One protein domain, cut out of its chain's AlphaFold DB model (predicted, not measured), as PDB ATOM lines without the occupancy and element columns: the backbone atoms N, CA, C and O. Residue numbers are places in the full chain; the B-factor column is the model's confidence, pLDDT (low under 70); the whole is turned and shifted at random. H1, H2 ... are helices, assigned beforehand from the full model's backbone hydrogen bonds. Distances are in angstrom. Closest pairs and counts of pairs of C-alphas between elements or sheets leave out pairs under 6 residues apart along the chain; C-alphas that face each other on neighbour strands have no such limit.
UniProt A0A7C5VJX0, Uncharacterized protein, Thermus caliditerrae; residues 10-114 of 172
ATOM      1  N   ALA A  10     192.728 214.362 195.398       72.06
ATOM      2  CA  ALA A  10     192.502 213.816 194.059       72.06
ATOM      3  C   ALA A  10     191.046 213.349 193.882       72.06
ATOM      4  O   ALA A  10     190.461 213.514 192.817       72.06
ATOM      5  N   VAL A  11     190.428 212.829 194.948       72.81
ATOM      6  CA  VAL A  11     189.003 212.458 194.952       72.81
ATOM      7  C   VAL A  11     188.106 213.700 194.856       72.81
ATOM      8  O   VAL A  11     187.156 213.720 194.076       72.81
ATOM      9  N   GLU A  12     188.409 214.757 195.612       72.00
ATOM     10  CA  GLU A  12     187.657 216.022 195.583       72.00
ATOM     11  C   GLU A  12     187.768 216.749 194.231       72.00
ATOM     12  O   GLU A  12     186.782 217.311 193.746       72.00
ATOM     13  N   GLU A  13     188.942 216.715 193.603       76.25
ATOM     14  CA  GLU A  13     189.178 217.266 192.266       76.25
ATOM     15  C   GLU A  13     188.418 216.477 191.194       76.25
ATOM     16  O   GLU A  13     187.642 217.072 190.446       76.25
ATOM     17  N   ALA A  14     188.489 215.141 191.221       70.69
ATOM     18  CA  ALA A  14     187.719 214.282 190.323       70.69
ATOM     19  C   ALA A  14     186.198 214.492 190.456       70.69
ATOM     20  O   ALA A  14     185.476 214.490 189.460       70.69
ATOM     21  N   HIS A  15     185.683 214.721 191.671       72.81
ATOM     22  CA  HIS A  15     184.269 215.055 191.872       72.81
ATOM     23  C   HIS A  15     183.892 216.418 191.285       72.81
ATOM     24  O   HIS A  15     182.806 216.556 190.716       72.81
ATOM     25  N   ARG A  16     184.770 217.419 191.402       75.25
ATOM     26  CA  ARG A  16     184.546 218.753 190.830       75.25
ATOM     27  C   ARG A  16     184.576 218.714 189.306       75.25
ATOM     28  O   ARG A  16     183.679 219.267 188.677       75.25
ATOM     29  N   GLU A  17     185.553 218.023 188.727       78.62
ATOM     30  CA  GLU A  17     185.665 217.808 187.283       78.62
ATOM     31  C   GLU A  17     184.467 217.028 186.739       78.62
ATOM     32  O   GLU A  17     183.856 217.436 185.752       78.62
ATOM     33  N   ALA A  18     184.049 215.958 187.424       71.88
ATOM     34  CA  ALA A  18     182.853 215.208 187.056       71.88
ATOM     35  C   ALA A  18     181.580 216.066 187.150       71.88
ATOM     36  O   ALA A  18     180.684 215.928 186.317       71.88
ATOM     37  N   GLY A  19     181.494 216.958 188.142       76.94
ATOM     38  CA  GLY A  19     180.408 217.931 188.269       76.94
ATOM     39  C   GLY A  19     180.382 218.925 187.107       76.94
ATOM     40  O   GLY A  19     179.347 219.084 186.464       76.94
ATOM     41  N   ALA A  20     181.529 219.528 186.785       78.50
ATOM     42  CA  ALA A  20     181.665 220.463 185.671       78.50
ATOM     43  C   ALA A  20     181.340 219.803 184.322       78.50
ATOM     44  O   ALA A  20     180.585 220.361 183.528       78.50
ATOM     45  N   ALA A  21     181.821 218.579 184.091       78.69
ATOM     46  CA  ALA A  21     181.540 217.826 182.872       78.69
ATOM     47  C   ALA A  21     180.048 217.476 182.722       78.69
ATOM     48  O   ALA A  21     179.518 217.469 181.610       78.69
ATOM     49  N   ARG A  22     179.349 217.186 183.827       79.06
ATOM     50  CA  ARG A  22     177.893 216.958 183.815       79.06
ATOM     51  C   ARG A  22     177.126 218.232 183.493       79.06
ATOM     52  O   ARG A  22     176.204 218.183 182.685       79.06
ATOM     53  N   GLU A  23     177.520 219.351 184.091       82.38
ATOM     54  CA  GLU A  23     176.899 220.647 183.826       82.38
ATOM     55  C   GLU A  23     177.090 221.064 182.362       82.38
ATOM     56  O   GLU A  23     176.135 221.449 181.692       82.38
ATOM     57  N   GLU A  24     178.303 220.899 181.829       82.50
ATOM     58  CA  GLU A  24     178.603 221.190 180.427       82.50
ATOM     59  C   GLU A  24     177.762 220.329 179.474       82.50
ATOM     60  O   GLU A  24     177.214 220.843 178.497       82.50
ATOM     61  N   ARG A  25     177.609 219.029 179.767       81.69
ATOM     62  CA  ARG A  25     176.728 218.143 178.990       81.69
ATOM     63  C   ARG A  25     175.277 218.600 179.046       81.69
ATOM     64  O   ARG A  25     174.655 218.697 177.993       81.69
ATOM     65  N   ARG A  26     174.766 218.953 180.232       85.25
ATOM     66  CA  ARG A  26     173.389 219.440 180.384       85.25
ATOM     67  C   ARG A  26     173.148 220.699 179.554       85.25
ATOM     68  O   ARG A  26     172.166 220.774 178.828       85.25
ATOM     69  N   LEU A  27     174.070 221.659 179.596       85.12
ATOM     70  CA  LEU A  27     173.960 222.890 178.808       85.12
ATOM     71  C   LEU A  27     173.980 222.616 177.296       85.12
ATOM     72  O   LEU A  27     173.224 223.245 176.556       85.12
ATOM     73  N   LYS A  28     174.811 221.676 176.830       82.69
ATOM     74  CA  LYS A  28     174.825 221.249 175.419       82.69
ATOM     75  C   LYS A  28     173.500 220.599 175.019       82.69
ATOM     76  O   LYS A  28     172.943 220.948 173.982       82.69
ATOM     77  N   GLU A  29     172.965 219.712 175.855       82.62
ATOM     78  CA  GLU A  29     171.667 219.063 175.634       82.62
ATOM     79  C   GLU A  29     170.520 220.083 175.591       82.62
ATOM     80  O   GLU A  29     169.689 220.035 174.686       82.62
ATOM     81  N   GLU A  30     170.499 221.060 176.502       86.88
ATOM     82  CA  GLU A  30     169.499 222.134 176.518       86.88
ATOM     83  C   GLU A  30     169.550 222.984 175.236       86.88
ATOM     84  O   GLU A  30     168.511 223.285 174.638       86.88
ATOM     85  N   LYS A  31     170.751 223.347 174.768       86.06
ATOM     86  CA  LYS A  31     170.934 224.093 173.511       86.06
ATOM     87  C   LYS A  31     170.507 223.272 172.296       86.06
ATOM     88  O   LYS A  31     169.789 223.786 171.436       86.06
ATOM     89  N   ALA A  32     170.899 222.000 172.237       84.19
ATOM     90  CA  ALA A  32     170.502 221.088 171.169       84.19
ATOM     91  C   ALA A  32     168.978 220.883 171.142       84.19
ATOM     92  O   ALA A  32     168.370 220.927 170.071       84.19
ATOM     93  N   ALA A  33     168.335 220.756 172.307       85.19
ATOM     94  CA  ALA A  33     166.883 220.636 172.427       85.19
ATOM     95  C   ALA A  33     166.154 221.897 171.936       85.19
ATOM     96  O   ALA A  33     165.148 221.794 171.232       85.19
ATOM     97  N   ARG A  34     166.676 223.095 172.235       89.19
ATOM     98  CA  ARG A  34     166.137 224.359 171.697       89.19
ATOM     99  C   ARG A  34     166.250 224.427 170.177       89.19
ATOM    100  O   ARG A  34     165.268 224.759 169.511       89.19
ATOM    101  N   ALA A  35     167.415 224.083 169.630       90.31
ATOM    102  CA  ALA A  35     167.635 224.029 168.186       90.31
ATOM    103  C   ALA A  35     166.689 223.023 167.511       90.31
ATOM    104  O   ALA A  35     166.031 223.352 166.523       90.31
ATOM    105  N   TYR A  36     166.546 221.828 168.085       87.69
ATOM    106  CA  TYR A  36     165.598 220.819 167.622       87.69
ATOM    107  C   TYR A  36     164.149 221.326 167.670       87.69
ATOM    108  O   TYR A  36     163.405 221.177 166.699       87.69
ATOM    109  N   GLY A  37     163.746 221.974 168.765       90.12
ATOM    110  CA  GLY A  37     162.411 222.553 168.923       90.12
ATOM    111  C   GLY A  37     162.124 223.695 167.943       90.12
ATOM    112  O   GLY A  37     160.986 223.873 167.509       90.12
ATOM    113  N   PHE A  38     163.135 224.469 167.545       93.31
ATOM    114  CA  PHE A  38     163.008 225.418 166.440       93.31
ATOM    115  C   PHE A  38     162.815 224.706 165.099       93.31
ATOM    116  O   PHE A  38     161.827 224.962 164.415       93.31
ATOM    117  N   LEU A  39     163.711 223.782 164.742       90.94
ATOM    118  CA  LEU A  39     163.649 223.081 163.456       90.94
ATOM    119  C   LEU A  39     162.344 222.292 163.306       90.94
ATOM    120  O   LEU A  39     161.753 222.279 162.233       90.94
ATOM    121  N   SER A  40     161.834 221.713 164.391       87.06
ATOM    122  CA  SER A  40     160.572 220.968 164.398       87.06
ATOM    123  C   SER A  40     159.343 221.835 164.097       87.06
ATOM    124  O   SER A  40     158.343 221.315 163.601       87.06
ATOM    125  N   ARG A  41     159.406 223.153 164.343       90.00
ATOM    126  CA  ARG A  41     158.332 224.101 163.989       90.00
ATOM    127  C   ARG A  41     158.307 224.442 162.500       90.00
ATOM    128  O   ARG A  41     157.284 224.904 162.005       90.00
ATOM    129  N   LEU A  42     159.407 224.213 161.784       89.88
ATOM    130  CA  LEU A  42     159.438 224.379 160.335       89.88
ATOM    131  C   LEU A  42     158.636 223.249 159.664       89.88
ATOM    132  O   LEU A  42     158.605 222.128 160.192       89.88
ATOM    133  N   PRO A  43     158.018 223.496 158.492       86.69
ATOM    134  CA  PRO A  43     157.341 222.443 157.749       86.69
ATOM    135  C   PRO A  43     158.320 221.315 157.431       86.69
ATOM    136  O   PRO A  43     159.433 221.597 156.975       86.69
ATOM    137  N   ALA A  44     157.887 220.065 157.639       81.31
ATOM    138  CA  ALA A  44     158.727 218.868 157.553       81.31
ATOM    139  C   ALA A  44     159.642 218.909 156.327       81.31
ATOM    140  O   ALA A  44     160.844 219.042 156.469       81.31
ATOM    141  N   ARG A  45     159.088 219.034 155.115       80.81
ATOM    142  CA  ARG A  45     159.856 219.065 153.853       80.81
ATOM    143  C   ARG A  45     161.054 220.036 153.781       80.81
ATOM    144  O   ARG A  45     161.883 219.879 152.887       80.81
ATOM    145  N   TYR A  46     161.130 221.050 154.647       86.38
ATOM    146  CA  TYR A  46     162.240 222.000 154.711       86.38
ATOM    147  C   TYR A  46     163.204 221.772 155.875       86.38
ATOM    148  O   TYR A  46     164.262 222.389 155.856       86.38
ATOM    149  N   ARG A  47     162.901 220.932 156.871       88.19
ATOM    150  CA  ARG A  47     163.701 220.805 158.103       88.19
ATOM    151  C   ARG A  47     165.132 220.385 157.814       88.19
ATOM    152  O   ARG A  47     166.062 221.052 158.266       88.19
ATOM    153  N   LYS A  48     165.321 219.341 157.000       86.25
ATOM    154  CA  LYS A  48     166.659 218.915 156.575       86.25
ATOM    155  C   LYS A  48     167.396 220.020 155.815       86.25
ATOM    156  O   LYS A  48     168.551 220.303 156.112       86.25
ATOM    157  N   ALA A  49     166.739 220.646 154.839       88.00
ATOM    158  CA  ALA A  49     167.360 221.706 154.046       88.00
ATOM    159  C   ALA A  49     167.710 222.929 154.911       88.00
ATOM    160  O   ALA A  49     168.744 223.555 154.709       88.00
ATOM    161  N   ALA A  50     166.861 223.261 155.883       92.00
ATOM    162  CA  ALA A  50     167.068 224.343 156.831       92.00
ATOM    163  C   ALA A  50     168.278 224.065 157.726       92.00
ATOM    164  O   ALA A  50     169.130 224.937 157.873       92.00
ATOM    165  N   LEU A  51     168.392 222.839 158.247       91.25
ATOM    166  CA  LEU A  51     169.566 222.391 158.991       91.25
ATOM    167  C   LEU A  51     170.842 222.544 158.151       91.25
ATOM    168  O   LEU A  51     171.774 223.208 158.591       91.25
ATOM    169  N   GLU A  52     170.860 222.026 156.919       89.56
ATOM    170  CA  GLU A  52     172.029 222.120 156.028       89.56
ATOM    171  C   GLU A  52     172.409 223.573 155.693       89.56
ATOM    172  O   GLU A  52     173.591 223.901 155.577       89.56
ATOM    173  N   VAL A  53     171.424 224.462 155.528       92.69
ATOM    174  CA  VAL A  53     171.673 225.892 155.292       92.69
ATOM    175  C   VAL A  53     172.303 226.544 156.522       92.69
ATOM    176  O   VAL A  53     173.283 227.272 156.374       92.69
ATOM    177  N   LEU A  54     171.772 226.281 157.717       92.94
ATOM    178  CA  LEU A  54     172.275 226.859 158.965       92.94
ATOM    179  C   LEU A  54     173.651 226.300 159.356       92.94
ATOM    180  O   LEU A  54     174.477 227.041 159.878       92.94
ATOM    181  N   GLU A  55     173.940 225.034 159.051       90.81
ATOM    182  CA  GLU A  55     175.268 224.436 159.256       90.81
ATOM    183  C   GLU A  55     176.343 225.066 158.362       90.81
ATOM    184  O   GLU A  55     177.494 225.196 158.777       90.81
ATOM    185  N   ARG A  56     175.979 225.473 157.140       91.06
ATOM    186  CA  ARG A  56     176.906 226.115 156.195       91.06
ATOM    187  C   ARG A  56     177.174 227.581 156.501       91.06
ATOM    188  O   ARG A  56     178.086 228.151 155.906       91.06
ATOM    189  N   TYR A  57     176.378 228.203 157.365       92.62
ATOM    190  CA  TYR A  57     176.575 229.600 157.711       92.62
ATOM    191  C   TYR A  57     177.859 229.764 158.555       92.62
ATOM    192  O   TYR A  57     177.970 229.178 159.641       92.62
ATOM    193  N   PRO A  58     178.840 230.552 158.074       89.31
ATOM    194  CA  PRO A  58     180.156 230.640 158.703       89.31
ATOM    195  C   PRO A  58     180.193 231.557 159.936       89.31
ATOM    196  O   PRO A  58     181.131 231.470 160.725       89.31
ATOM    197  N   GLY A  59     179.201 232.437 160.111       90.50
ATOM    198  CA  GLY A  59     179.212 233.474 161.145       90.50
ATOM    199  C   GLY A  59     178.759 233.017 162.536       90.50
ATOM    200  O   GLY A  59     178.523 231.833 162.801       90.50
ATOM    201  N   ASP A  60     178.641 233.985 163.449       86.81
ATOM    202  CA  ASP A  60     178.180 233.793 164.833       86.81
ATOM    203  C   ASP A  60     176.676 234.064 165.022       86.81
ATOM    204  O   ASP A  60     176.133 233.751 166.078       86.81
ATOM    205  N   GLY A  61     176.006 234.614 164.004       87.75
ATOM    206  CA  GLY A  61     174.574 234.915 163.983       87.75
ATOM    207  C   GLY A  61     174.246 236.381 163.699       87.75
ATOM    208  O   GLY A  61     173.117 236.656 163.301       87.75
ATOM    209  N   ARG A  62     175.209 237.307 163.844       88.00
ATOM    210  CA  ARG A  62     175.008 238.760 163.636       88.00
ATOM    211  C   ARG A  62     174.450 239.108 162.261       88.00
ATOM    212  O   ARG A  62     173.542 239.919 162.137       88.00
ATOM    213  N   ASP A  63     175.012 238.497 161.230       92.62
ATOM    214  CA  ASP A  63     174.708 238.755 159.826       92.62
ATOM    215  C   ASP A  63     173.845 237.652 159.202       92.62
ATOM    216  O   ASP A  63     173.592 237.687 158.003       92.62
ATOM    217  N   LEU A  64     173.331 236.697 159.990       92.75
ATOM    218  CA  LEU A  64     172.605 235.541 159.455       92.75
ATOM    219  C   LEU A  64     171.401 235.955 158.599       92.75
ATOM    220  O   LEU A  64     171.205 235.405 157.520       92.75
ATOM    221  N   LEU A  65     170.592 236.919 159.050       92.19
ATOM    222  CA  LEU A  65     169.416 237.363 158.291       92.19
ATOM    223  C   LEU A  65     169.798 238.047 156.971       92.19
ATOM    224  O   LEU A  65     169.114 237.845 155.965       92.19
ATOM    225  N   ALA A  66     170.893 238.814 156.968       91.94
ATOM    226  CA  ALA A  66     171.437 239.435 155.765       91.94
ATOM    227  C   ALA A  66     171.988 238.367 154.810       91.94
ATOM    228  O   ALA A  66     171.560 238.301 153.660       91.94
ATOM    229  N   TRP A  67     172.819 237.456 155.321       94.38
ATOM    230  CA  TRP A  67     173.379 236.330 154.579       94.38
ATOM    231  C   TRP A  67     172.289 235.443 153.971       94.38
ATOM    232  O   TRP A  67     172.369 235.042 152.810       94.38
ATOM    233  N   LEU A  68     171.220 235.144 154.716       93.12
ATOM    234  CA  LEU A  68     170.080 234.397 154.185       93.12
ATOM    235  C   LEU A  68     169.436 235.122 152.997       93.12
ATOM    236  O   LEU A  68     169.012 234.450 152.059       93.12
ATOM    237  N   GLY A  69     169.415 236.457 153.011       89.38
ATOM    238  CA  GLY A  69     168.867 237.296 151.948       89.38
ATOM    239  C   GLY A  69     169.685 237.368 150.659       89.38
ATOM    240  O   GLY A  69     169.131 237.772 149.642       89.38
ATOM    241  N   GLU A  70     170.949 236.941 150.659       87.00
ATOM    242  CA  GLU A  70     171.793 236.911 149.452       87.00
ATOM    243  C   GLU A  70     171.409 235.788 148.471       87.00
ATOM    244  O   GLU A  70     171.829 235.795 147.316       87.00
ATOM    245  N   GLY A  71     170.620 234.805 148.915       77.88
ATOM    246  CA  GLY A  71     170.222 233.655 148.107       77.88
ATOM    247  C   GLY A  71     168.717 233.579 147.883       77.88
ATOM    248  O   GLY A  71     167.932 233.849 148.785       77.88
ATOM    249  N   VAL A  72     168.318 233.105 146.702       77.69
ATOM    250  CA  VAL A  72     166.917 232.846 146.339       77.69
ATOM    251  C   VAL A  72     166.629 231.358 146.512       77.69
ATOM    252  O   VAL A  72     166.846 230.550 145.609       77.69
ATOM    253  N   SER A  73     166.199 230.955 147.708       88.31
ATOM    254  CA  SER A  73     165.649 229.615 147.902       88.31
ATOM    255  C   SER A  73     164.478 229.637 148.883       88.31
ATOM    256  O   SER A  73     164.552 230.337 149.896       88.31
ATOM    257  N   PRO A  74     163.433 228.813 148.659       87.56
ATOM    258  CA  PRO A  74     162.285 228.748 149.565       87.56
ATOM    259  C   PRO A  74     162.677 228.446 151.017       87.56
ATOM    260  O   PRO A  74     162.041 228.920 151.953       87.56
ATOM    261  N   THR A  75     163.748 227.671 151.216       91.06
ATOM    262  CA  THR A  75     164.288 227.364 152.544       91.06
ATOM    263  C   THR A  75     164.897 228.596 153.212       91.06
ATOM    264  O   THR A  75     164.717 228.780 154.412       91.06
ATOM    265  N   ARG A  76     165.613 229.447 152.464       93.44
ATOM    266  CA  ARG A  76     166.197 230.685 153.008       93.44
ATOM    267  C   ARG A  76     165.111 231.691 153.367       93.44
ATOM    268  O   ARG A  76     165.180 232.266 154.448       93.44
ATOM    269  N   ASP A  77     164.087 231.833 152.530       92.62
ATOM    270  CA  ASP A  77     162.945 232.710 152.812       92.62
ATOM    271  C   ASP A  77     162.179 232.256 154.057       92.62
ATOM    272  O   ASP A  77     161.876 233.062 154.938       92.62
ATOM    273  N   LEU A  78     161.933 230.948 154.170       94.00
ATOM    274  CA  LEU A  78     161.327 230.351 155.354       94.00
ATOM    275  C   LEU A  78     162.169 230.615 156.610       94.00
ATOM    276  O   LEU A  78     161.633 231.019 157.639       94.00
ATOM    277  N   LEU A  79     163.487 230.409 156.529       95.06
ATOM    278  CA  LEU A  79     164.398 230.679 157.638       95.06
ATOM    279  C   LEU A  79     164.395 232.158 158.028       95.06
ATOM    280  O   LEU A  79     164.355 232.457 159.215       95.06
ATOM    281  N   ARG A  80     164.372 233.086 157.064       94.19
ATOM    282  CA  ARG A  80     164.270 234.526 157.349       94.19
ATOM    283  C   ARG A  80     162.990 234.872 158.095       94.19
ATOM    284  O   ARG A  80     163.044 235.640 159.047       94.19
ATOM    285  N   GLN A  81     161.858 234.310 157.682       93.25
ATOM    286  CA  GLN A  81     160.579 234.538 158.359       93.25
ATOM    287  C   GLN A  81     160.574 233.946 159.772       93.25
ATOM    288  O   GLN A  81     160.098 234.587 160.702       93.25
ATOM    289  N   ALA A  82     161.137 232.747 159.946       94.69
ATOM    290  CA  ALA A  82     161.168 232.062 161.235       94.69
ATOM    291  C   ALA A  82     162.168 232.677 162.231       94.69
ATOM    292  O   ALA A  82     161.921 232.658 163.434       94.69
ATOM    293  N   LEU A  83     163.297 233.199 161.743       94.50
ATOM    294  CA  LEU A  83     164.358 233.795 162.561       94.50
ATOM    295  C   LEU A  83     164.189 235.306 162.749       94.50
ATOM    296  O   LEU A  83     164.723 235.846 163.707       94.50
ATOM    297  N   GLY A  84     163.463 235.988 161.861       91.12
ATOM    298  CA  GLY A  84     163.279 237.443 161.898       91.12
ATOM    299  C   GLY A  84     162.725 237.993 163.221       91.12
ATOM    300  O   GLY A  84     163.204 239.033 163.663       91.12
ATOM    301  N   PRO A  85     161.759 237.321 163.878       94.31
ATOM    302  CA  PRO A  85     161.266 237.736 165.192       94.31
ATOM    303  C   PRO A  85     162.229 237.464 166.355       94.31
ATOM    304  O   PRO A  85     161.983 237.958 167.453       94.31
ATOM    305  N   LEU A  86     163.267 236.645 166.157       91.94
ATOM    306  CA  LEU A  86     164.194 236.280 167.224       91.94
ATOM    307  C   LEU A  86     165.211 237.394 167.460       91.94
ATOM    308  O   LEU A  86     165.716 238.022 166.528       91.94
ATOM    309  N   GLY A  87     165.561 237.594 168.726       90.94
ATOM    310  CA  GLY A  87     166.671 238.457 169.093       90.94
ATOM    311  C   GLY A  87     168.003 237.868 168.630       90.94
ATOM    312  O   GLY A  87     168.180 236.652 168.548       90.94
ATOM    313  N   GLU A  88     168.991 238.730 168.401       90.25
ATOM    314  CA  GLU A  88     170.317 238.312 167.938       90.25
ATOM    315  C   GLU A  88     170.939 237.238 168.844       90.25
ATOM    316  O   GLU A  88     171.449 236.230 168.362       90.25
ATOM    317  N   ARG A  89     170.822 237.406 170.169       91.25
ATOM    318  CA  ARG A  89     171.291 236.426 171.156       91.25
ATOM    319  C   ARG A  89     170.660 235.046 170.950       91.25
ATOM    320  O   ARG A  89     171.370 234.048 171.007       91.25
ATOM    321  N   GLU A  90     169.354 234.989 170.710       91.94
ATOM    322  CA  GLU A  90     168.630 233.730 170.511       91.94
ATOM    323  C   GLU A  90     169.084 233.040 169.225       91.94
ATOM    324  O   GLU A  90     169.292 231.828 169.217       91.94
ATOM    325  N   VAL A  91     169.315 233.814 168.160       93.25
ATOM    326  CA  VAL A  91     169.878 233.305 166.904       93.25
ATOM    327  C   VAL A  91     171.263 232.698 167.135       93.25
ATOM    328  O   VAL A  91     171.534 231.594 166.656       93.25
ATOM    329  N   ARG A  92     172.131 233.362 167.912       92.44
ATOM    330  CA  ARG A  92     173.464 232.825 168.234       92.44
ATOM    331  C   ARG A  92     173.380 231.533 169.046       92.44
ATOM    332  O   ARG A  92     174.053 230.556 168.719       92.44
ATOM    333  N   GLU A  93     172.543 231.512 170.085       91.75
ATOM    334  CA  GLU A  93     172.324 230.322 170.922       91.75
ATOM    335  C   GLU A  93     171.781 229.148 170.092       91.75
ATOM    336  O   GLU A  93     172.210 228.008 170.270       91.75
ATOM    337  N   LEU A  94     170.894 229.426 169.137       93.31
ATOM    338  CA  LEU A  94     170.336 228.436 168.222       93.31
ATOM    339  C   LEU A  94     171.387 227.864 167.270       93.31
ATOM    340  O   LEU A  94     171.467 226.646 167.117       93.31
ATOM    341  N   LEU A  95     172.218 228.711 166.660       92.88
ATOM    342  CA  LEU A  95     173.314 228.257 165.800       92.88
ATOM    343  C   LEU A  95     174.328 227.414 166.575       92.88
ATOM    344  O   LEU A  95     174.798 226.393 166.070       92.88
ATOM    345  N   GLN A  96     174.636 227.808 167.813       90.81
ATOM    346  CA  GLN A  96     175.480 227.007 168.690       90.81
ATOM    347  C   GLN A  96     174.836 225.644 168.977       90.81
ATOM    348  O   GLN A  96     175.493 224.619 168.808       90.81
ATOM    349  N   GLY A  97     173.544 225.616 169.316       90.75
ATOM    350  CA  GLY A  97     172.800 224.375 169.536       90.75
ATOM    351  C   GLY A  97     172.761 223.460 168.309       90.75
ATOM    352  O   GLY A  97     172.854 222.247 168.459       90.75
ATOM    353  N   ILE A  98     172.691 224.015 167.094       90.69
ATOM    354  CA  ILE A  98     172.790 223.240 165.846       90.69
ATOM    355  C   ILE A  98     174.174 222.596 165.701       90.69
ATOM    356  O   ILE A  98     174.274 221.410 165.387       90.69
ATOM    357  N   ARG A  99     175.247 223.351 165.958       88.00
ATOM    358  CA  ARG A  99     176.629 222.846 165.866       88.00
ATOM    359  C   ARG A  99     176.913 221.760 166.905       88.00
ATOM    360  O   ARG A  99     177.604 220.793 166.596       88.00
ATOM    361  N   GLU A 100     176.351 221.907 168.101       87.44
ATOM    362  CA  GLU A 100     176.497 220.977 169.228       87.44
ATOM    363  C   GLU A 100     175.515 219.793 169.178       87.44
ATOM    364  O   GLU A 100     175.628 218.872 169.985       87.44
ATOM    365  N   MET A 101     174.573 219.785 168.229       85.06
ATOM    366  CA  MET A 101     173.569 218.731 168.098       85.06
ATOM    367  C   MET A 101     174.218 217.379 167.787       85.06
ATOM    368  O   MET A 101     174.986 217.260 166.823       85.06
ATOM    369  N   ASP A 102     173.860 216.360 168.569       79.69
ATOM    370  CA  ASP A 102     174.355 215.001 168.379       79.69
ATOM    371  C   ASP A 102     173.845 214.351 167.078       79.69
ATOM    372  O   ASP A 102     172.895 214.806 166.430       79.69
ATOM    373  N   LEU A 103     174.506 213.265 166.670       78.06
ATOM    374  CA  LEU A 103     174.179 212.551 165.437       78.06
ATOM    375  C   LEU A 103     172.767 211.941 165.464       78.06
ATOM    376  O   LEU A 103     172.110 211.903 164.428       78.06
ATOM    377  N   ALA A 104     172.282 211.486 166.622       72.94
ATOM    378  CA  ALA A 104     170.982 210.829 166.738       72.94
ATOM    379  C   ALA A 104     169.824 211.816 166.512       72.94
ATOM    380  O   ALA A 104     168.904 211.520 165.752       72.94
ATOM    381  N   LEU A 105     169.905 213.016 167.090       72.44
ATOM    382  CA  LEU A 105     168.972 214.124 166.875       72.44
ATOM    383  C   LEU A 105     168.981 214.601 165.420       72.44
ATOM    384  O   LEU A 105     167.921 214.855 164.840       72.44
ATOM    385  N   ARG A 106     170.161 214.662 164.792       77.38
ATOM    386  CA  ARG A 106     170.276 214.974 163.358       77.38
ATOM    387  C   ARG A 106     169.582 213.924 162.495       77.38
ATOM    388  O   ARG A 106     168.864 214.277 161.560       77.38
ATOM    389  N   GLU A 107     169.780 212.643 162.788       74.44
ATOM    390  CA  GLU A 107     169.126 211.557 162.053       74.44
ATOM    391  C   GLU A 107     167.611 211.517 162.305       74.44
ATOM    392  O   GLU A 107     166.847 211.290 161.366       74.44
ATOM    393  N   ALA A 108     167.147 211.846 163.515       72.81
ATOM    394  CA  ALA A 108     165.723 211.991 163.815       72.81
ATOM    395  C   ALA A 108     165.058 213.072 162.941       72.81
ATOM    396  O   ALA A 108     163.989 212.838 162.372       72.81
ATOM    397  N   LEU A 109     165.724 214.218 162.748       71.62
ATOM    398  CA  LEU A 109     165.255 215.281 161.849       71.62
ATOM    399  C   LEU A 109     165.239 214.842 160.376       71.62
ATOM    400  O   LEU A 109     164.320 215.194 159.641       71.62
ATOM    401  N   LYS A 110     166.217 214.042 159.932       68.31
ATOM    402  CA  LYS A 110     166.275 213.525 158.551       68.31
ATOM    403  C   LYS A 110     165.263 212.408 158.277       68.31
ATOM    404  O   LYS A 110     164.851 212.229 157.128       68.31
ATOM    405  N   GLY A 111     164.890 211.640 159.299       61.53
ATOM    406  CA  GLY A 111     164.011 210.475 159.179       61.53
ATOM    407  C   GLY A 111     162.543 210.824 158.920       61.53
ATOM    408  O   GLY A 111     161.858 210.077 158.220       61.53
ATOM    409  N   TYR A 112     162.073 211.970 159.426       55.44
ATOM    410  CA  TYR A 112     160.662 212.366 159.327       55.44
ATOM    411  C   TYR A 112     160.303 212.968 157.958       55.44
ATOM    412  O   TYR A 112     159.249 212.658 157.399       55.44
ATOM    413  N   ASP A 113     161.227 213.722 157.352       57.41
ATOM    414  CA  ASP A 113     161.011 214.405 156.068       57.41
ATOM    415  C   ASP A 113     160.782 213.440 154.907       57.41
ATOM    416  O   ASP A 113     160.054 213.764 153.973       57.41
ATOM    417  N   ARG A 114     161.381 212.243 154.940       57.81
ATOM    418  CA  ARG A 114     161.181 211.254 153.871       57.81
ATOM    419  C   ARG A 114     159.812 210.605 153.934       57.81
ATOM    420  O   ARG A 114     159.202 210.453 152.888       57.81
TER     421      ARG A 114
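This is residues 10 to 114 of the 172 residues of an uncharacterized protein of Thermus caliditerrae (UniProt A0A7C5VJX0). One long helix, H1, sticks out with residues 10 to 26 from a compact head, in which the rest of H1 packs on H5 and H2, and H2 in turn touches H4 and H6, with H3 folded back on H4; the helices of the head are mostly crossed. The printed part has 105 residues with six named helices, H1 to H6 in chain order, and no named strand: all helix. The whole is loose, radius of gyration of the C-alphas 16.1 A, spanning 57 by 32 by 21 A.

H1, residues 10 to 41, runs 46.7 A from C-alpha 10 at (192.502, 213.816, 194.059). H2 is residues 44 to 56, H3 64 to 69, H4 74 to 83, H5 88 to 100. H6, residues 103 to 114, ends at (161.181, 211.254, 153.871).

H1 touches H5 with residues 28 to 36 alone, closest C-alphas Ala 32 and Gly 97, 4.3 A. The hub, H2, touches H1, H4, H5 and H6. H3 and H4 form a hairpin, closest C-alphas Leu 68 and Arg 76, 5.5 A. Every O i to N i+4 pair is within hydrogen-bond range in H3, H4 and H5, 27 of 28 in H1, 7 of 9 in H2, 5 of 8 in H6.

The printed part has no cut and no long link. Residues 110 to 114 have pLDDT under 70.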